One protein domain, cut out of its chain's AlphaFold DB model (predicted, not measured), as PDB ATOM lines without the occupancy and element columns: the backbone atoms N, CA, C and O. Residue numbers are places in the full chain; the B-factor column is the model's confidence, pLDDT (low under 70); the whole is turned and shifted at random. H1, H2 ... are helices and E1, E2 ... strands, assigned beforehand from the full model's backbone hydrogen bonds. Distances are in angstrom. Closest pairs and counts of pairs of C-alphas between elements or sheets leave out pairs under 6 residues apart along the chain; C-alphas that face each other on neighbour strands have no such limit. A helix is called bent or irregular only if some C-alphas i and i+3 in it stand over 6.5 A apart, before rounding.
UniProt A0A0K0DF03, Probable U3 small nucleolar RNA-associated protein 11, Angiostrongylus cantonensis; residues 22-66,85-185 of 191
ATOM      1  N   ASN A  22     315.301 159.396 198.176       79.56
ATOM      2  CA  ASN A  22     316.092 159.851 199.305       79.56
ATOM      3  C   ASN A  22     316.701 158.658 200.040       79.56
ATOM      4  O   ASN A  22     315.989 157.720 200.403       79.56
ATOM      5  N   SER A  23     318.006 158.741 200.303       86.75
ATOM      6  CA  SER A  23     318.694 157.841 201.234       86.75
ATOM      7  C   SER A  23     318.137 158.010 202.652       86.75
ATOM      8  O   SER A  23     317.598 159.062 203.006       86.75
ATOM      9  N   ASP A  24     318.297 157.001 203.502       86.31
ATOM     10  CA  ASP A  24     317.825 157.044 204.888       86.31
ATOM     11  C   ASP A  24     318.468 158.179 205.696       86.31
ATOM     12  O   ASP A  24     317.800 158.811 206.516       86.31
ATOM     13  N   VAL A  25     319.731 158.514 205.414       84.56
ATOM     14  CA  VAL A  25     320.409 159.679 206.011       84.56
ATOM     15  C   VAL A  25     319.724 160.984 205.594       84.56
ATOM     16  O   VAL A  25     319.511 161.867 206.421       84.56
ATOM     17  N   GLN A  26     319.312 161.088 204.327       85.88
ATOM     18  CA  GLN A  26     318.635 162.271 203.787       85.88
ATOM     19  C   GLN A  26     317.231 162.442 204.366       85.88
ATOM     20  O   GLN A  26     316.798 163.571 204.579       85.88
ATOM     21  N   LYS A  27     316.526 161.340 204.648       85.56
ATOM     22  CA  LYS A  27     315.228 161.382 205.337       85.56
ATOM     23  C   LYS A  27     315.381 161.917 206.763       85.56
ATOM     24  O   LYS A  27     314.596 162.769 207.172       85.56
ATOM     25  N   LYS A  28     316.414 161.460 207.487       86.12
ATOM     26  CA  LYS A  28     316.715 161.908 208.857       86.12
ATOM     27  C   LYS A  28     317.140 163.379 208.917       86.12
ATOM     28  O   LYS A  28     316.664 164.096 209.783       86.12
ATOM     29  N   LEU A  29     317.986 163.833 207.990       86.12
ATOM     30  CA  LEU A  29     318.510 165.209 207.925       86.12
ATOM     31  C   LEU A  29     317.720 166.085 206.940       86.12
ATOM     32  O   LEU A  29     318.296 166.792 206.113       86.12
ATOM     33  N   SER A  30     316.392 165.979 206.956       83.06
ATOM     34  CA  SER A  30     315.541 166.606 205.938       83.06
ATOM     35  C   SER A  30     315.065 168.021 206.285       83.06
ATOM     36  O   SER A  30     314.544 168.690 205.380       83.06
ATOM     37  N   ASP A  31     315.249 168.469 207.534       89.81
ATOM     38  CA  ASP A  31     314.824 169.783 208.027       89.81
ATOM     39  C   ASP A  31     315.793 170.898 207.591       89.81
ATOM     40  O   ASP A  31     317.014 170.766 207.627       89.81
ATOM     41  N   ILE A  32     315.225 172.032 207.180       85.81
ATOM     42  CA  ILE A  32     315.957 173.236 206.770       85.81
ATOM     43  C   ILE A  32     316.698 173.853 207.962       85.81
ATOM     44  O   ILE A  32     317.765 174.438 207.769       85.81
ATOM     45  N   LYS A  33     316.168 173.713 209.186       88.00
ATOM     46  CA  LYS A  33     316.805 174.237 210.408       88.00
ATOM     47  C   LYS A  33     318.183 173.621 210.660       88.00
ATOM     48  O   LYS A  33     319.071 174.298 211.167       88.00
ATOM     49  N   ASP A  34     318.387 172.386 210.213       90.12
ATOM     50  CA  ASP A  34     319.642 171.661 210.403       90.12
ATOM     51  C   ASP A  34     320.716 172.037 209.376       90.12
ATOM     52  O   ASP A  34     321.849 171.567 209.470       90.12
ATOM     53  N   LEU A  35     320.413 172.888 208.390       93.06
ATOM     54  CA  LEU A  35     321.329 173.205 207.291       93.06
ATOM     55  C   LEU A  35     322.705 173.675 207.786       93.06
ATOM     56  O   LEU A  35     323.728 173.225 207.267       93.06
ATOM     57  N   GLU A  36     322.750 174.551 208.790       94.31
ATOM     58  CA  GLU A  36     324.012 175.042 209.358       94.31
ATOM     59  C   GLU A  36     324.773 173.942 210.100       94.31
ATOM     60  O   GLU A  36     325.989 173.816 209.944       94.31
ATOM     61  N   TYR A  37     324.056 173.082 210.824       94.12
ATOM     62  CA  TYR A  37     324.636 171.926 211.496       94.12
ATOM     63  C   TYR A  37     325.256 170.942 210.497       94.12
ATOM     64  O   TYR A  37     326.403 170.523 210.672       94.12
ATOM     65  N   VAL A  38     324.546 170.611 209.411       95.12
ATOM     66  CA  VAL A  38     325.068 169.717 208.368       95.12
ATOM     67  C   VAL A  38     326.280 170.349 207.673       95.12
ATOM     68  O   VAL A  38     327.284 169.661 207.477       95.12
ATOM     69  N   LYS A  39     326.252 171.657 207.373       95.88
ATOM     70  CA  LYS A  39     327.414 172.382 206.820       95.88
ATOM     71  C   LYS A  39     328.622 172.322 207.753       95.88
ATOM     72  O   LYS A  39     329.728 172.034 207.301       95.88
ATOM     73  N   TYR A  40     328.418 172.539 209.051       96.69
ATOM     74  CA  TYR A  40     329.477 172.423 210.049       96.69
ATOM     75  C   TYR A  40     330.060 171.003 210.108       96.69
ATOM     76  O   TYR A  40     331.281 170.831 210.109       96.69
ATOM     77  N   LYS A  41     329.211 169.965 210.101       96.19
ATOM     78  CA  LYS A  41     329.670 168.565 210.085       96.19
ATOM     79  C   LYS A  41     330.455 168.228 208.823       96.19
ATOM     80  O   LYS A  41     331.510 167.610 208.924       96.19
ATOM     81  N   LEU A  42     329.996 168.684 207.663       96.69
ATOM     82  CA  LEU A  42     330.713 168.538 206.399       96.69
ATOM     83  C   LEU A  42     332.086 169.222 206.442       96.69
ATOM     84  O   LEU A  42     333.083 168.627 206.036       96.69
ATOM     85  N   PHE A  43     332.167 170.434 206.994       97.75
ATOM     86  CA  PHE A  43     333.442 171.125 207.187       97.75
ATOM     87  C   PHE A  43     334.392 170.336 208.101       97.75
ATOM     88  O   PHE A  43     335.567 170.166 207.771       97.75
ATOM     89  N   ALA A  44     333.891 169.808 209.221       97.50
ATOM     90  CA  ALA A  44     334.684 168.992 210.139       97.50
ATOM     91  C   ALA A  44     335.218 167.709 209.470       97.50
ATOM     92  O   ALA A  44     336.392 167.371 209.640       97.50
ATOM     93  N   GLU A  45     334.391 167.027 208.670       97.31
ATOM     94  CA  GLU A  45     334.810 165.858 207.886       97.31
ATOM     95  C   GLU A  45     335.883 166.234 206.859       97.31
ATOM     96  O   GLU A  45     336.931 165.591 206.810       97.31
ATOM     97  N   ASN A  46     335.691 167.320 206.107       97.38
ATOM     98  CA  ASN A  46     336.665 167.793 205.122       97.38
ATOM     99  C   ASN A  46     338.003 168.183 205.759       97.38
ATOM    100  O   ASN A  46     339.059 167.819 205.238       97.38
ATOM    101  N   LYS A  47     337.983 168.834 206.929       97.69
ATOM    102  CA  LYS A  47     339.201 169.134 207.697       97.69
ATOM    103  C   LYS A  47     339.925 167.852 208.107       97.69
ATOM    104  O   LYS A  47     341.146 167.766 207.975       97.69
ATOM    105  N   LYS A  48     339.189 166.830 208.559       96.62
ATOM    106  CA  LYS A  48     339.801 165.553 208.946       96.62
ATOM    107  C   LYS A  48     340.322 164.764 207.744       96.62
ATOM    108  O   LYS A  48     341.371 164.134 207.848       96.62
ATOM    109  N   ILE A  49     339.628 164.815 206.609       96.31
ATOM    110  CA  ILE A  49     340.090 164.243 205.339       96.31
ATOM    111  C   ILE A  49     341.386 164.923 204.899       96.31
ATOM    112  O   ILE A  49     342.313 164.218 204.519       96.31
ATOM    113  N   ALA A  50     341.475 166.253 204.973       95.62
ATOM    114  CA  ALA A  50     342.689 166.990 204.625       95.62
ATOM    115  C   ALA A  50     343.874 166.572 205.507       95.62
ATOM    116  O   ALA A  50     344.930 166.243 204.976       95.62
ATOM    117  N   GLN A  51     343.665 166.474 206.824       95.19
ATOM    118  CA  GLN A  51     344.685 165.987 207.756       95.19
ATOM    119  C   GLN A  51     345.134 164.551 207.424       95.19
ATOM    120  O   GLN A  51     346.324 164.267 207.337       95.19
ATOM    121  N   LEU A  52     344.190 163.631 207.199       93.31
ATOM    122  CA  LEU A  52     344.535 162.253 206.837       93.31
ATOM    123  C   LEU A  52     345.258 162.178 205.488       93.31
ATOM    124  O   LEU A  52     346.170 161.377 205.334       93.31
ATOM    125  N   LYS A  53     344.873 163.008 204.512       91.56
ATOM    126  CA  LYS A  53     345.557 163.093 203.217       91.56
ATOM    127  C   LYS A  53     346.974 163.650 203.346       91.56
ATOM    128  O   LYS A  53     347.828 163.201 202.599       91.56
ATOM    129  N   SER A  54     347.234 164.590 204.257       90.81
ATOM    130  CA  SER A  54     348.599 165.087 204.487       90.81
ATOM    131  C   SER A  54     349.485 164.068 205.202       90.81
ATOM    132  O   SER A  54     350.686 164.037 204.966       90.81
ATOM    133  N   GLU A  55     348.903 163.229 206.063       89.94
ATOM    134  CA  GLU A  55     349.626 162.169 206.777       89.94
ATOM    135  C   GLU A  55     349.871 160.921 205.901       89.94
ATOM    136  O   GLU A  55     350.836 160.190 206.113       89.94
ATOM    137  N   LEU A  56     349.002 160.642 204.921       88.06
ATOM    138  CA  LEU A  56     349.077 159.449 204.070       88.06
ATOM    139  C   LEU A  56     349.808 159.736 202.752       88.06
ATOM    140  O   LEU A  56     349.406 160.587 201.971       88.06
ATOM    141  N   HIS A  57     350.846 158.953 202.454       80.56
ATOM    142  CA  HIS A  57     351.697 159.169 201.276       80.56
ATOM    143  C   HIS A  57     351.138 158.640 199.945       80.56
ATOM    144  O   HIS A  57     351.719 158.922 198.904       80.56
ATOM    145  N   PHE A  58     350.063 157.841 199.952       79.81
ATOM    146  CA  PHE A  58     349.459 157.259 198.736       79.81
ATOM    147  C   PHE A  58     350.465 156.534 197.816       79.81
ATOM    148  O   PHE A  58     350.292 156.471 196.609       79.81
ATOM    149  N   ALA A  59     351.550 155.990 198.363       72.94
ATOM    150  CA  ALA A  59     352.613 155.410 197.541       72.94
ATOM    151  C   ALA A  59     352.419 153.902 197.283       72.94
ATOM    152  O   ALA A  59     352.972 153.358 196.327       72.94
ATOM    153  N   ASP A  60     351.633 153.216 198.121       69.69
ATOM    154  CA  ASP A  60     351.482 151.761 198.053       69.69
ATOM    155  C   ASP A  60     350.612 151.317 196.869       69.69
ATOM    156  O   ASP A  60     349.485 151.804 196.725       69.69
ATOM    157  N   PRO A  61     351.079 150.355 196.054       62.94
ATOM    158  CA  PRO A  61     350.239 149.650 195.089       62.94
ATOM    159  C   PRO A  61     348.931 149.104 195.683       62.94
ATOM    160  O   PRO A  61     347.904 149.112 195.007       62.94
ATOM    161  N   SER A  62     348.923 148.691 196.958       62.56
ATOM    162  CA  SER A  62     347.730 148.168 197.635       62.56
ATOM    163  C   SER A  62     346.648 149.223 197.884       62.56
ATOM    164  O   SER A  62     345.536 148.881 198.279       62.56
ATOM    165  N   CYS A  63     346.956 150.509 197.707       61.25
ATOM    166  CA  CYS A  63     346.011 151.606 197.908       61.25
ATOM    167  C   CYS A  63     345.040 151.800 196.732       61.25
ATOM    168  O   CYS A  63     344.283 152.767 196.742       61.25
ATOM    169  N   GLY A  64     345.049 150.915 195.726       59.88
ATOM    170  CA  GLY A  64     344.109 150.967 194.598       59.88
ATOM    171  C   GLY A  64     344.304 152.182 193.688       59.88
ATOM    172  O   GLY A  64     343.421 152.525 192.905       59.88
ATOM    173  N   LEU A  65     345.450 152.855 193.796       64.06
ATOM    174  CA  LEU A  65     345.825 153.940 192.900       64.06
ATOM    175  C   LEU A  65     346.192 153.347 191.549       64.06
ATOM    176  O   LEU A  65     346.923 152.354 191.487       64.06
ATOM    177  N   ALA A  66     345.705 153.979 190.482       64.75
ATOM    178  CA  ALA A  66     345.963 153.552 189.116       64.75
ATOM    179  C   ALA A  66     347.456 153.233 188.907       64.75
ATOM    180  O   ALA A  66     348.355 153.907 189.433       64.75
ATOM    181  N   PRO A  85     364.434 144.642 183.616       90.25
ATOM    182  CA  PRO A  85     364.256 145.595 184.704       90.25
ATOM    183  C   PRO A  85     365.082 145.278 185.964       90.25
ATOM    184  O   PRO A  85     365.436 146.209 186.693       90.25
ATOM    185  N   VAL A  86     365.361 144.003 186.265       91.81
ATOM    186  CA  VAL A  86     366.107 143.592 187.472       91.81
ATOM    187  C   VAL A  86     367.535 144.120 187.412       91.81
ATOM    188  O   VAL A  86     368.003 144.760 188.362       91.81
ATOM    189  N   GLU A  87     368.201 143.881 186.284       91.19
ATOM    190  CA  GLU A  87     369.570 144.314 186.020       91.19
ATOM    191  C   GLU A  87     369.657 145.832 185.877       91.19
ATOM    192  O   GLU A  87     370.491 146.456 186.533       91.19
ATOM    193  N   PHE A  88     368.735 146.445 185.124       91.38
ATOM    194  CA  PHE A  88     368.716 147.895 184.919       91.38
ATOM    195  C   PHE A  88     368.617 148.679 186.236       91.38
ATOM    196  O   PHE A  88     369.300 149.688 186.433       91.38
ATOM    197  N   PHE A  89     367.770 148.225 187.167       90.25
ATOM    198  CA  PHE A  89     367.622 148.883 188.467       90.25
ATOM    199  C   PHE A  89     368.632 148.406 189.524       90.25
ATOM    200  O   PHE A  89     368.705 149.029 190.587       90.25
ATOM    201  N   ASP A  90     369.410 147.353 189.253       92.81
ATOM    202  CA  ASP A  90     370.279 146.668 190.222       92.81
ATOM    203  C   ASP A  90     369.524 146.333 191.523       92.81
ATOM    204  O   ASP A  90     369.967 146.627 192.637       92.81
ATOM    205  N   THR A  91     368.317 145.774 191.383       92.19
ATOM    206  CA  THR A  91     367.426 145.440 192.510       92.19
ATOM    207  C   THR A  91     367.053 143.965 192.529       92.19
ATOM    208  O   THR A  91     367.378 143.222 191.613       92.19
ATOM    209  N   ASP A  92     366.407 143.523 193.605       89.12
ATOM    210  CA  ASP A  92     365.784 142.201 193.674       89.12
ATOM    211  C   ASP A  92     364.425 142.190 192.951       89.12
ATOM    212  O   ASP A  92     363.702 143.193 192.973       89.12
ATOM    213  N   GLU A  93     364.043 141.050 192.373       89.31
ATOM    214  CA  GLU A  93     362.771 140.876 191.652       89.31
ATOM    215  C   GLU A  93     361.555 141.285 192.500       89.31
ATOM    216  O   GLU A  93     360.621 141.933 192.014       89.31
ATOM    217  N   SER A  94     361.587 141.001 193.808       86.69
ATOM    218  CA  SER A  94     360.487 141.330 194.724       86.69
ATOM    219  C   SER A  94     360.248 142.840 194.881       86.69
ATOM    220  O   SER A  94     359.151 143.266 195.266       86.69
ATOM    221  N   MET A  95     361.247 143.669 194.563       84.00
ATOM    222  CA  MET A  95     361.213 145.125 194.719       84.00
ATOM    223  C   MET A  95     360.719 145.847 193.462       84.00
ATOM    224  O   MET A  95     360.295 147.001 193.559       84.00
ATOM    225  N   ILE A  96     360.695 145.176 192.307       85.38
ATOM    226  CA  ILE A  96     360.278 145.762 191.021       85.38
ATOM    227  C   ILE A  96     358.802 146.158 191.047       85.38
ATOM    228  O   ILE A  96     358.422 147.227 190.559       85.38
ATOM    229  N   SER A  97     357.972 145.337 191.694       82.50
ATOM    230  CA  SER A  97     356.539 145.606 191.851       82.50
ATOM    231  C   SER A  97     356.245 146.873 192.669       82.50
ATOM    232  O   SER A  97     355.186 147.490 192.517       82.50
ATOM    233  N   ARG A  98     357.178 147.310 193.527       81.25
ATOM    234  CA  ARG A  98     357.026 148.510 194.362       81.25
ATOM    235  C   ARG A  98     357.320 149.752 193.535       81.25
ATOM    236  O   ARG A  98     358.240 149.750 192.733       81.25
ATOM    237  N   LYS A  99     356.573 150.841 193.728       80.75
ATOM    238  CA  LYS A  99     356.785 152.104 192.985       80.75
ATOM    239  C   LYS A  99     357.799 153.040 193.644       80.75
ATOM    240  O   LYS A  99     358.388 153.880 192.979       80.75
ATOM    241  N   TYR A 100     357.972 152.915 194.953       83.25
ATOM    242  CA  TYR A 100     358.800 153.793 195.770       83.25
ATOM    243  C   TYR A 100     359.798 152.967 196.575       83.25
ATOM    244  O   TYR A 100     359.569 151.785 196.835       83.25
ATOM    245  N   ASN A 101     360.885 153.619 196.988       85.62
ATOM    246  CA  ASN A 101     361.926 153.040 197.835       85.62
ATOM    247  C   ASN A 101     362.490 151.702 197.305       85.62
ATOM    248  O   ASN A 101     362.535 150.698 198.018       85.62
ATOM    249  N   ARG A 102     362.893 151.687 196.027       87.56
ATOM    250  CA  ARG A 102     363.628 150.577 195.405       87.56
ATOM    251  C   ARG A 102     365.113 150.709 195.754       87.56
ATOM    252  O   ARG A 102     365.807 151.525 195.154       87.56
ATOM    253  N   LEU A 103     365.581 149.974 196.763       88.56
ATOM    254  CA  LEU A 103     367.001 149.975 197.133       88.56
ATOM    255  C   LEU A 103     367.806 149.121 196.155       88.56
ATOM    256  O   LEU A 103     367.419 147.987 195.877       88.56
ATOM    257  N   ARG A 104     368.954 149.648 195.718       91.81
ATOM    258  CA  ARG A 104     369.954 148.887 194.957       91.81
ATOM    259  C   ARG A 104     370.629 147.837 195.835       91.81
ATOM    260  O   ARG A 104     370.718 148.022 197.052       91.81
ATOM    261  N   LYS A 105     371.193 146.785 195.239       91.12
ATOM    262  CA  LYS A 105     371.922 145.733 195.973       91.12
ATOM    263  C   LYS A 105     373.045 146.310 196.845       91.12
ATOM    264  O   LYS A 105     373.139 145.980 198.022       91.12
ATOM    265  N   LYS A 106     373.817 147.268 196.316       91.62
ATOM    266  CA  LYS A 106     374.878 147.982 197.062       91.62
ATOM    267  C   LYS A 106     374.347 148.744 198.280       91.62
ATOM    268  O   LYS A 106     374.963 148.751 199.343       91.62
ATOM    269  N   ASP A 107     373.191 149.384 198.128       89.69
ATOM    270  CA  ASP A 107     372.544 150.137 199.202       89.69
ATOM    271  C   ASP A 107     372.004 149.216 200.295       89.69
ATOM    272  O   ASP A 107     372.069 149.571 201.469       89.69
ATOM    273  N   LEU A 108     371.500 148.040 199.918       87.19
ATOM    274  CA  LEU A 108     371.027 147.024 200.855       87.19
ATOM    275  C   LEU A 108     372.153 146.545 201.786       87.19
ATOM    276  O   LEU A 108     371.912 146.326 202.968       87.19
ATOM    277  N   SER A 109     373.377 146.413 201.263       88.88
ATOM    278  CA  SER A 109     374.554 146.009 202.043       88.88
ATOM    279  C   SER A 109     375.080 147.120 202.955       88.88
ATOM    280  O   SER A 109     375.534 146.844 204.062       88.88
ATOM    281  N   ASN A 110     375.030 148.374 202.498       90.50
ATOM    282  CA  ASN A 110     375.706 149.487 203.170       90.50
ATOM    283  C   ASN A 110     374.804 150.273 204.134       90.50
ATOM    284  O   ASN A 110     375.301 150.901 205.071       90.50
ATOM    285  N   LYS A 111     373.484 150.293 203.908       87.25
ATOM    286  CA  LYS A 111     372.549 151.113 204.692       87.25
ATOM    287  C   LYS A 111     371.991 150.338 205.880       87.25
ATOM    288  O   LYS A 111     371.579 149.189 205.771       87.25
ATOM    289  N   LYS A 112     371.903 151.017 207.026       86.00
ATOM    290  CA  LYS A 112     371.199 150.507 208.208       86.00
ATOM    291  C   LYS A 112     369.712 150.835 208.112       86.00
ATOM    292  O   LYS A 112     369.335 151.927 207.690       86.00
ATOM    293  N   VAL A 113     368.873 149.890 208.525       82.94
ATOM    294  CA  VAL A 113     367.425 150.095 208.620       82.94
ATOM    295  C   VAL A 113     367.134 151.051 209.776       82.94
ATOM    296  O   VAL A 113     367.635 150.863 210.882       82.94
ATOM    297  N   ILE A 114     366.318 152.074 209.520       81.81
ATOM    298  CA  ILE A 114     365.904 153.065 210.519       81.81
ATOM    299  C   ILE A 114     364.435 152.812 210.875       81.81
ATOM    300  O   ILE A 114     363.592 152.682 209.989       81.81
ATOM    301  N   GLY A 115     364.126 152.744 212.172       77.38
ATOM    302  CA  GLY A 115     362.759 152.717 212.710       77.38
ATOM    303  C   GLY A 115     362.068 151.349 212.769       77.38
ATOM    304  O   GLY A 115     361.142 151.185 213.557       77.38
ATOM    305  N   ALA A 116     362.501 150.357 211.988       79.12
ATOM    306  CA  ALA A 116     361.984 148.991 212.079       79.12
ATOM    307  C   ALA A 116     362.976 148.088 212.822       79.12
ATOM    308  O   ALA A 116     363.933 147.594 212.232       79.12
ATOM    309  N   GLU A 117     362.729 147.870 214.113       79.44
ATOM    310  CA  GLU A 117     363.585 147.039 214.974       79.44
ATOM    311  C   GLU A 117     363.326 145.537 214.786       79.44
ATOM    312  O   GLU A 117     364.227 144.717 214.937       79.44
ATOM    313  N   CYS A 118     362.095 145.157 214.421       88.88
ATOM    314  CA  CYS A 118     361.705 143.763 214.239       88.88
ATOM    315  C   CYS A 118     360.604 143.586 213.180       88.88
ATOM    316  O   CYS A 118     359.873 144.516 212.825       88.88
ATOM    317  N   LYS A 119     360.437 142.349 212.689       90.25
ATOM    318  CA  LYS A 119     359.408 141.995 211.692       90.25
ATOM    319  C   LYS A 119     357.984 142.275 212.190       90.25
ATOM    320  O   LYS A 119     357.102 142.591 211.393       90.25
ATOM    321  N   GLU A 120     357.749 142.158 213.492       91.25
ATOM    322  CA  GLU A 120     356.447 142.436 214.103       91.25
ATOM    323  C   GLU A 120     356.116 143.929 214.098       91.25
ATOM    324  O   GLU A 120     354.992 144.296 213.755       91.25
ATOM    325  N   ALA A 121     357.098 144.795 214.367       89.81
ATOM    326  CA  ALA A 121     356.934 146.244 214.273       89.81
ATOM    327  C   ALA A 121     356.509 146.665 212.857       89.81
ATOM    328  O   ALA A 121     355.578 147.456 212.702       89.81
ATOM    329  N   VAL A 122     357.105 146.059 211.822       89.19
ATOM    330  CA  VAL A 122     356.721 146.297 210.418       89.19
ATOM    331  C   VAL A 122     355.272 145.877 210.157       89.19
ATOM    332  O   VAL A 122     354.491 146.655 209.608       89.19
ATOM    333  N   LYS A 123     354.869 144.679 210.602       90.50
ATOM    334  CA  LYS A 123     353.480 144.202 210.452       90.50
ATOM    335  C   LYS A 123     352.478 145.110 211.172       90.50
ATOM    336  O   LYS A 123     351.399 145.378 210.639       90.50
ATOM    337  N   ASN A 124     352.825 145.592 212.364       91.19
ATOM    338  CA  ASN A 124     351.985 146.503 213.138       91.19
ATOM    339  C   ASN A 124     351.845 147.866 212.447       91.19
ATOM    340  O   ASN A 124     350.728 148.380 212.340       91.19
ATOM    341  N   ALA A 125     352.938 148.413 211.906       88.56
ATOM    342  CA  ALA A 125     352.916 149.641 211.118       88.56
ATOM    343  C   ALA A 125     352.039 149.498 209.861       88.56
ATOM    344  O   ALA A 125     351.201 150.359 209.582       88.56
ATOM    345  N   ASP A 126     352.147 148.374 209.148       87.56
ATOM    346  CA  ASP A 126     351.298 148.075 207.994       87.56
ATOM    347  C   ASP A 126     349.819 147.958 208.365       87.56
ATOM    348  O   ASP A 126     348.952 148.485 207.657       87.56
ATOM    349  N   ARG A 127     349.504 147.312 209.493       89.94
ATOM    350  CA  ARG A 127     348.129 147.227 209.998       89.94
ATOM    351  C   ARG A 127     347.573 148.613 210.309       89.94
ATOM    352  O   ARG A 127     346.472 148.929 209.858       89.94
ATOM    353  N   LEU A 128     348.327 149.447 211.028       90.00
ATOM    354  CA  LEU A 128     347.926 150.818 211.348       90.00
ATOM    355  C   LEU A 128     347.664 151.621 210.070       90.00
ATOM    356  O   LEU A 128     346.624 152.265 209.935       90.00
ATOM    357  N   ARG A 129     348.565 151.516 209.092       88.12
ATOM    358  CA  ARG A 129     348.441 152.171 207.790       88.12
ATOM    359  C   ARG A 129     347.169 151.755 207.049       88.12
ATOM    360  O   ARG A 129     346.426 152.620 206.587       88.12
ATOM    361  N   ARG A 130     346.852 150.456 206.987       87.88
ATOM    362  CA  ARG A 130     345.602 149.954 206.376       87.88
ATOM    363  C   ARG A 130     344.358 150.490 207.081       87.88
ATOM    364  O   ARG A 130     343.401 150.881 206.414       87.88
ATOM    365  N   VAL A 131     344.381 150.563 208.413       91.00
ATOM    366  CA  VAL A 131     343.284 151.153 209.194       91.00
ATOM    367  C   VAL A 131     343.088 152.620 208.813       91.00
ATOM    368  O   VAL A 131     341.959 153.006 208.512       91.00
ATOM    369  N   ARG A 132     344.166 153.413 208.723       91.06
ATOM    370  CA  ARG A 132     344.106 154.827 208.312       91.06
ATOM    371  C   ARG A 132     343.543 155.017 206.905       91.06
ATOM    372  O   ARG A 132     342.703 155.890 206.704       91.06
ATOM    373  N   TYR A 133     343.928 154.174 205.947       90.25
ATOM    374  CA  TYR A 133     343.330 154.204 204.608       90.25
ATOM    375  C   TYR A 133     341.839 153.851 204.631       90.25
ATOM    376  O   TYR A 133     341.038 154.541 204.002       90.25
ATOM    377  N   SER A 134     341.438 152.827 205.393       90.69
ATOM    378  CA  SER A 134     340.021 152.468 205.530       90.69
ATOM    379  C   SER A 134     339.202 153.595 206.176       90.69
ATOM    380  O   SER A 134     338.070 153.866 205.774       90.69
ATOM    381  N   GLU A 135     339.796 154.294 207.145       93.62
ATOM    382  CA  GLU A 135     339.222 155.452 207.822       93.62
ATOM    383  C   GLU A 135     339.038 156.624 206.845       93.62
ATOM    384  O   GLU A 135     337.954 157.209 206.784       93.62
ATOM    385  N   LEU A 136     340.059 156.928 206.033       93.75
ATOM    386  CA  LEU A 136     339.993 157.952 204.990       93.75
ATOM    387  C   LEU A 136     338.877 157.661 203.980       93.75
ATOM    388  O   LEU A 136     338.083 158.555 203.690       93.75
ATOM    389  N   MET A 137     338.791 156.429 203.474       92.12
ATOM    390  CA  MET A 137     337.770 156.028 202.497       92.12
ATOM    391  C   MET A 137     336.355 156.215 203.049       92.12
ATOM    392  O   MET A 137     335.512 156.838 202.403       92.12
ATOM    393  N   LYS A 138     336.107 155.754 204.281       94.94
ATOM    394  CA  LYS A 138     334.811 155.927 204.953       94.94
ATOM    395  C   LYS A 138     334.460 157.401 205.151       94.94
ATOM    396  O   LYS A 138     333.309 157.782 204.946       94.94
ATOM    397  N   ARG A 139     335.432 158.244 205.522       96.00
ATOM    398  CA  ARG A 139     335.196 159.690 205.661       96.00
ATOM    399  C   ARG A 139     334.900 160.366 204.332       96.00
ATOM    400  O   ARG A 139     333.983 161.171 204.277       96.00
ATOM    401  N   GLN A 140     335.612 160.016 203.263       94.88
ATOM    402  CA  GLN A 140     335.320 160.547 201.929       94.88
ATOM    403  C   GLN A 140     333.907 160.187 201.469       94.88
ATOM    404  O   GLN A 140     333.211 161.035 200.919       94.88
ATOM    405  N   GLN A 141     333.463 158.955 201.723       94.62
ATOM    406  CA  GLN A 141     332.101 158.538 201.401       94.62
ATOM    407  C   GLN A 141     331.063 159.320 202.216       94.62
ATOM    408  O   GLN A 141     330.129 159.874 201.645       94.62
ATOM    409  N   ARG A 142     331.285 159.470 203.528       95.44
ATOM    410  CA  ARG A 142     330.424 160.286 204.396       95.44
ATOM    411  C   ARG A 142     330.374 161.753 203.966       95.44
ATOM    412  O   ARG A 142     329.303 162.349 203.971       95.44
ATOM    413  N   ALA A 143     331.510 162.345 203.595       96.50
ATOM    414  CA  ALA A 143     331.564 163.725 203.118       96.50
ATOM    415  C   ALA A 143     330.717 163.904 201.850       96.50
ATOM    416  O   ALA A 143     329.905 164.821 201.806       96.50
ATOM    417  N   LYS A 144     330.806 162.973 200.888       95.38
ATOM    418  CA  LYS A 144     329.950 162.970 199.688       95.38
ATOM    419  C   LYS A 144     328.463 162.874 200.031       95.38
ATOM    420  O   LYS A 144     327.653 163.598 199.464       95.38
ATOM    421  N   GLU A 145     328.085 162.012 200.973       93.94
ATOM    422  CA  GLU A 145     326.690 161.910 201.422       93.94
ATOM    423  C   GLU A 145     326.194 163.231 202.030       93.94
ATOM    424  O   GLU A 145     325.107 163.704 201.689       93.94
ATOM    425  N   LEU A 146     327.008 163.859 202.888       94.88
ATOM    426  CA  LEU A 146     326.696 165.154 203.491       94.88
ATOM    427  C   LEU A 146     326.638 166.278 202.449       94.88
ATOM    428  O   LEU A 146     325.777 167.145 202.563       94.88
ATOM    429  N   GLU A 147     327.490 166.258 201.421       95.75
ATOM    430  CA  GLU A 147     327.462 167.228 200.316       95.75
ATOM    431  C   GLU A 147     326.106 167.208 199.608       95.75
ATOM    432  O   GLU A 147     325.502 168.261 199.385       95.75
ATOM    433  N   VAL A 148     325.576 166.013 199.329       94.62
ATOM    434  CA  VAL A 148     324.253 165.874 198.712       94.62
ATOM    435  C   VAL A 148     323.146 166.362 199.645       94.62
ATOM    436  O   VAL A 148     322.226 167.043 199.187       94.62
ATOM    437  N   VAL A 149     323.223 166.054 200.946       94.25
ATOM    438  CA  VAL A 149     322.256 166.554 201.940       94.25
ATOM    439  C   VAL A 149     322.272 168.083 201.976       94.25
ATOM    440  O   VAL A 149     321.214 168.699 201.861       94.25
ATOM    441  N   VAL A 150     323.451 168.707 202.064       95.44
ATOM    442  CA  VAL A 150     323.592 170.171 202.061       95.44
ATOM    443  C   VAL A 150     323.010 170.767 200.784       95.44
ATOM    444  O   VAL A 150     322.255 171.734 200.867       95.44
ATOM    445  N   ALA A 151     323.295 170.183 199.617       94.19
ATOM    446  CA  ALA A 151     322.746 170.650 198.347       94.19
ATOM    447  C   ALA A 151     321.209 170.570 198.317       94.19
ATOM    448  O   ALA A 151     320.549 171.526 197.909       94.19
ATOM    449  N   LYS A 152     320.620 169.466 198.803       92.81
ATOM    450  CA  LYS A 152     319.159 169.305 198.900       92.81
ATOM    451  C   LYS A 152     318.535 170.297 199.889       92.81
ATOM    452  O   LYS A 152     317.496 170.879 199.586       92.81
ATOM    453  N   LEU A 153     319.150 170.520 201.052       93.62
ATOM    454  CA  LEU A 153     318.660 171.478 202.051       93.62
ATOM    455  C   LEU A 153     318.762 172.925 201.565       93.62
ATOM    456  O   LEU A 153     317.832 173.705 201.766       93.62
ATOM    457  N   GLN A 154     319.861 173.279 200.897       93.81
ATOM    458  CA  GLN A 154     320.032 174.600 200.299       93.81
ATOM    459  C   GLN A 154     318.971 174.839 199.219       93.81
ATOM    460  O   GLN A 154     318.275 175.847 199.277       93.81
ATOM    461  N   LEU A 155     318.743 173.862 198.336       91.88
ATOM    462  CA  LEU A 155     317.673 173.931 197.344       91.88
ATOM    463  C   LEU A 155     316.297 174.133 197.994       91.88
ATOM    464  O   LEU A 155     315.527 174.982 197.555       91.88
ATOM    465  N   LYS A 156     315.980 173.395 199.067       90.69
ATOM    466  CA  LYS A 156     314.727 173.591 199.816       90.69
ATOM    467  C   LYS A 156     314.612 175.003 200.394       90.69
ATOM    468  O   LYS A 156     313.523 175.571 200.358       90.69
ATOM    469  N   LYS A 157     315.706 175.565 200.922       92.31
ATOM    470  CA  LYS A 157     315.749 176.941 201.439       92.31
ATOM    471  C   LYS A 157     315.480 177.955 200.323       92.31
ATOM    472  O   LYS A 157     314.633 178.825 200.498       92.31
ATOM    473  N   ASP A 158     316.130 177.797 199.177       90.88
ATOM    474  CA  ASP A 158     315.998 178.704 198.032       90.88
ATOM    475  C   ASP A 158     314.584 178.620 197.410       90.88
ATOM    476  O   ASP A 158     313.954 179.635 197.094       90.88
ATOM    477  N   LEU A 159     314.014 177.412 197.321       89.94
ATOM    478  CA  LEU A 159     312.618 177.201 196.917       89.94
ATOM    479  C   LEU A 159     311.627 177.794 197.925       89.94
ATOM    480  O   LEU A 159     310.599 178.332 197.527       89.94
ATOM    481  N   ALA A 160     311.912 177.721 199.228       88.19
ATOM    482  CA  ALA A 160     311.063 178.328 200.251       88.19
ATOM    483  C   ALA A 160     311.053 179.862 200.156       88.19
ATOM    484  O   ALA A 160     309.991 180.461 200.303       88.19
ATOM    485  N   GLN A 161     312.198 180.484 199.857       86.06
ATOM    486  CA  GLN A 161     312.302 181.934 199.652       86.06
ATOM    487  C   GLN A 161     311.511 182.414 198.429       86.06
ATOM    488  O   GLN A 161     310.933 183.496 198.452       86.06
ATOM    489  N   THR A 162     311.432 181.588 197.385       83.56
ATOM    490  CA  THR A 162     310.699 181.895 196.145       83.56
ATOM    491  C   THR A 162     309.224 181.495 196.169       83.56
ATOM    492  O   THR A 162     308.517 181.667 195.184       83.56
ATOM    493  N   LYS A 163     308.688 181.016 197.301       76.06
ATOM    494  CA  LYS A 163     307.240 180.755 197.413       76.06
ATOM    495  C   LYS A 163     306.390 182.019 197.295       76.06
ATOM    496  O   LYS A 163     305.252 181.926 196.845       76.06
ATOM    497  N   ASN A 164     306.942 183.160 197.701       75.38
ATOM    498  CA  ASN A 164     306.246 184.445 197.699       75.38
ATOM    499  C   ASN A 164     306.536 185.278 196.439       75.38
ATOM    500  O   ASN A 164     306.003 186.378 196.328       75.38
ATOM    501  N   SER A 165     307.377 184.799 195.512       76.56
ATOM    502  CA  SER A 165     307.623 185.489 194.242       76.56
ATOM    503  C   SER A 165     306.523 185.173 193.229       76.56
ATOM    504  O   SER A 165     305.993 184.061 193.190       76.56
ATOM    505  N   GLU A 166     306.191 186.154 192.387       74.50
ATOM    506  CA  GLU A 166     305.190 186.001 191.321       74.50
ATOM    507  C   GLU A 166     305.622 184.939 190.306       74.50
ATOM    508  O   GLU A 166     304.825 184.108 189.861       74.50
ATOM    509  N   LEU A 167     306.918 184.919 189.989       80.19
ATOM    510  CA  LEU A 167     307.507 183.958 189.078       80.19
ATOM    511  C   LEU A 167     308.030 182.747 189.856       80.19
ATOM    512  O   LEU A 167     308.898 182.859 190.729       80.19
ATOM    513  N   LYS A 168     307.495 181.568 189.529       82.94
ATOM    514  CA  LYS A 168     307.878 180.300 190.161       82.94
ATOM    515  C   LYS A 168     309.001 179.626 189.369       82.94
ATOM    516  O   LYS A 168     308.952 179.624 188.140       82.94
ATOM    517  N   PRO A 169     309.996 179.027 190.042       88.38
ATOM    518  CA  PRO A 169     311.033 178.268 189.362       88.38
ATOM    519  C   PRO A 169     310.470 176.982 188.744       88.38
ATOM    520  O   PRO A 169     309.580 176.340 189.305       88.38
ATOM    521  N   GLU A 170     311.032 176.576 187.608       88.31
ATOM    522  CA  GLU A 170     310.652 175.355 186.894       88.31
ATOM    523  C   GLU A 170     311.660 174.231 187.149       88.31
ATOM    524  O   GLU A 170     312.876 174.425 187.069       88.31
ATOM    525  N   MET A 171     311.171 173.024 187.430       88.50
ATOM    526  CA  MET A 171     312.035 171.861 187.627       88.50
ATOM    527  C   MET A 171     312.501 171.302 186.277       88.50
ATOM    528  O   MET A 171     311.698 170.792 185.499       88.50
ATOM    529  N   VAL A 172     313.813 171.331 186.035       90.31
ATOM    530  CA  VAL A 172     314.435 170.814 184.804       90.31
ATOM    531  C   VAL A 172     314.800 169.339 184.953       90.31
ATOM    532  O   VAL A 172     314.581 168.542 184.042       90.31
ATOM    533  N   LYS A 173     315.379 168.957 186.100       89.25
ATOM    534  CA  LYS A 173     315.767 167.568 186.393       89.25
ATOM    535  C   LYS A 173     315.389 167.202 187.829       89.25
ATOM    536  O   LYS A 173     315.727 167.963 188.734       89.25
ATOM    537  N   PRO A 174     314.760 166.035 188.059       87.69
ATOM    538  CA  PRO A 174     314.441 165.587 189.408       87.69
ATOM    539  C   PRO A 174     315.713 165.244 190.196       87.69
ATOM    540  O   PRO A 174     316.727 164.820 189.618       87.69
ATOM    541  N   GLY A 175     315.647 165.416 191.518       86.12
ATOM    542  CA  GLY A 175     316.686 164.956 192.436       86.12
ATOM    543  C   GLY A 175     316.805 163.430 192.449       86.12
ATOM    544  O   GLY A 175     315.837 162.713 192.202       86.12
ATOM    545  N   LYS A 176     318.010 162.936 192.737       88.50
ATOM    546  CA  LYS A 176     318.296 161.510 192.967       88.50
ATOM    547  C   LYS A 176     318.940 161.331 194.341       88.50
ATOM    548  O   LYS A 176     319.178 162.307 195.056       88.50
ATOM    549  N   VAL A 177     319.274 160.097 194.705       87.88
ATOM    550  CA  VAL A 177     320.039 159.820 195.929       87.88
ATOM    551  C   VAL A 177     321.392 160.538 195.916       87.88
ATOM    552  O   VAL A 177     321.763 161.112 196.933       87.88
ATOM    553  N   ASP A 178     322.061 160.611 194.762       88.75
ATOM    554  CA  ASP A 178     323.429 161.150 194.654       88.75
ATOM    555  C   ASP A 178     323.501 162.646 194.315       88.75
ATOM    556  O   ASP A 178     324.589 163.207 194.207       88.75
ATOM    557  N   ARG A 179     322.363 163.312 194.073       89.56
ATOM    558  CA  ARG A 179     322.345 164.733 193.685       89.56
ATOM    559  C   ARG A 179     321.021 165.417 193.996       89.56
ATOM    560  O   ARG A 179     319.956 164.807 193.893       89.56
ATOM    561  N   ALA A 180     321.080 166.712 194.289       91.44
ATOM    562  CA  ALA A 180     319.892 167.553 194.384       91.44
ATOM    563  C   ALA A 180     319.216 167.748 193.010       91.44
ATOM    564  O   ALA A 180     319.846 167.581 191.961       91.44
ATOM    565  N   GLY A 181     317.922 168.077 193.021       90.62
ATOM    566  CA  GLY A 181     317.183 168.441 191.813       90.62
ATOM    567  C   GLY A 181     317.703 169.739 191.196       90.62
ATOM    568  O   GLY A 181     318.242 170.600 191.887       90.62
ATOM    569  N   VAL A 182     317.534 169.887 189.884       91.88
ATOM    570  CA  VAL A 182     317.930 171.101 189.160       91.88
ATOM    571  C   VAL A 182     316.684 171.898 188.819       91.88
ATOM    572  O   VAL A 182     315.804 171.411 188.104       91.88
ATOM    573  N   TRP A 183     316.651 173.130 189.313       92.19
ATOM    574  CA  TRP A 183     315.580 174.092 189.095       92.19
ATOM    575  C   TRP A 183     316.110 175.288 188.311       92.19
ATOM    576  O   TRP A 183     317.253 175.709 188.492       92.19
ATOM    577  N   LYS A 184     315.282 175.810 187.412       92.00
ATOM    578  CA  LYS A 184     315.555 177.003 186.622       92.00
ATOM    579  C   LYS A 184     314.716 178.140 187.185       92.00
ATOM    580  O   LYS A 184     313.489 178.087 187.132       92.00
ATOM    581  N   TRP A 185     315.385 179.159 187.711       90.56
ATOM    582  CA  TRP A 185     314.720 180.399 188.083       90.56
ATOM    583  C   TRP A 185     314.527 181.273 186.841       90.56
ATOM    584  O   TRP A 185     315.431 181.344 186.000       90.56
TER     585      TRP A 185
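Overview. This is residues 22 to 66 and 85 to 185 of the 191 residues of the protein "Probable U3 small nucleolar RNA-associated protein 11" of Angiostrongylus cantonensis (UniProt A0A0K0DF03). The model is a long rod built on one very long helix, H6, with H2 folded back beside part of it as an antiparallel partner. A loose head of short helices and loops, H3 to H5, lies beyond the first end of H6, and a small hairpin of two strands, E1 and E2, follows its last end. The printed part has 146 residues with six named helices followed by two named strands, H1 H2 H3 H4 H5 H6 E1 E2; the sheet has the order E1 - E2 and is antiparallel, and the class is mostly helix. The whole is extended, with a radius of gyration of the C-alphas of 24.6 A and spans of 80 by 30 by 22 A.

Arrangement. H1, residues 24 to 28, is close to but not clearly touching H6, residues 119 to 164; their closest C-alphas, those of Gln 26 and Val 149, are 5.9 A apart. H2, residues 32 to 55, touches H6 at a shallow tilt of 28 degrees, and they run opposite ways; their closest C-alphas, those of Ile 32 and Leu 153, are 5.7 A apart. H3, residues 85 to 89, and H4, residues 93 to 96, only just touch, with 3 pairs of C-alphas within 8 A; the closest, those of Val 86 and Glu 93, are 6.0 A apart. H5, residues 105 to 110, touches no helix, and H3 and H4 are both apart from H6. E1, residues 170 to 173, and E2, residues 182 to 184, form an antiparallel hairpin at 148 degrees, with N 170 and O 184 at 2.9 A and N 184 and O 170 at 2.8 A, both within hydrogen-bond range. In H1, H3 and H5 every O i to N i+4 pair is within hydrogen-bond range, in H2 18 of 20 and in H6 41 of 42, while H4 is too short for such a pair.

Along the chain. H1 begins at C-alpha 24, at (317.825, 157.044, 204.888). H2 measures 35.4 A from first to last C-alpha and is irregular, with C-alphas 33 and 36 at 7.3 A. H6 measures 69.5 A, from C-alpha 119 at (359.408, 141.995, 211.692) to C-alpha 164 at (306.246, 184.445, 197.699); it is irregular, but only just, with C-alphas 161 and 164 at 6.8 A. H5 measures 9.0 A and E1 9.3 A; E2 ends at C-alpha 184, at (315.555, 177.003, 186.622).

Size, cuts and confidence. The C-alphas farthest apart, those of Ser 109 and Glu 166, are 80.8 A apart. Residues 117 to 124, of which 119 to 124 belong to H6, stand free. Residues 67 to 84 are not printed, and C-alphas 66 and 85 across the cut are 20.4 A apart; of the links that are printed whole, none is long. The mean pLDDT of the printed part is 88.1, and residues 60 to 66 are under 70.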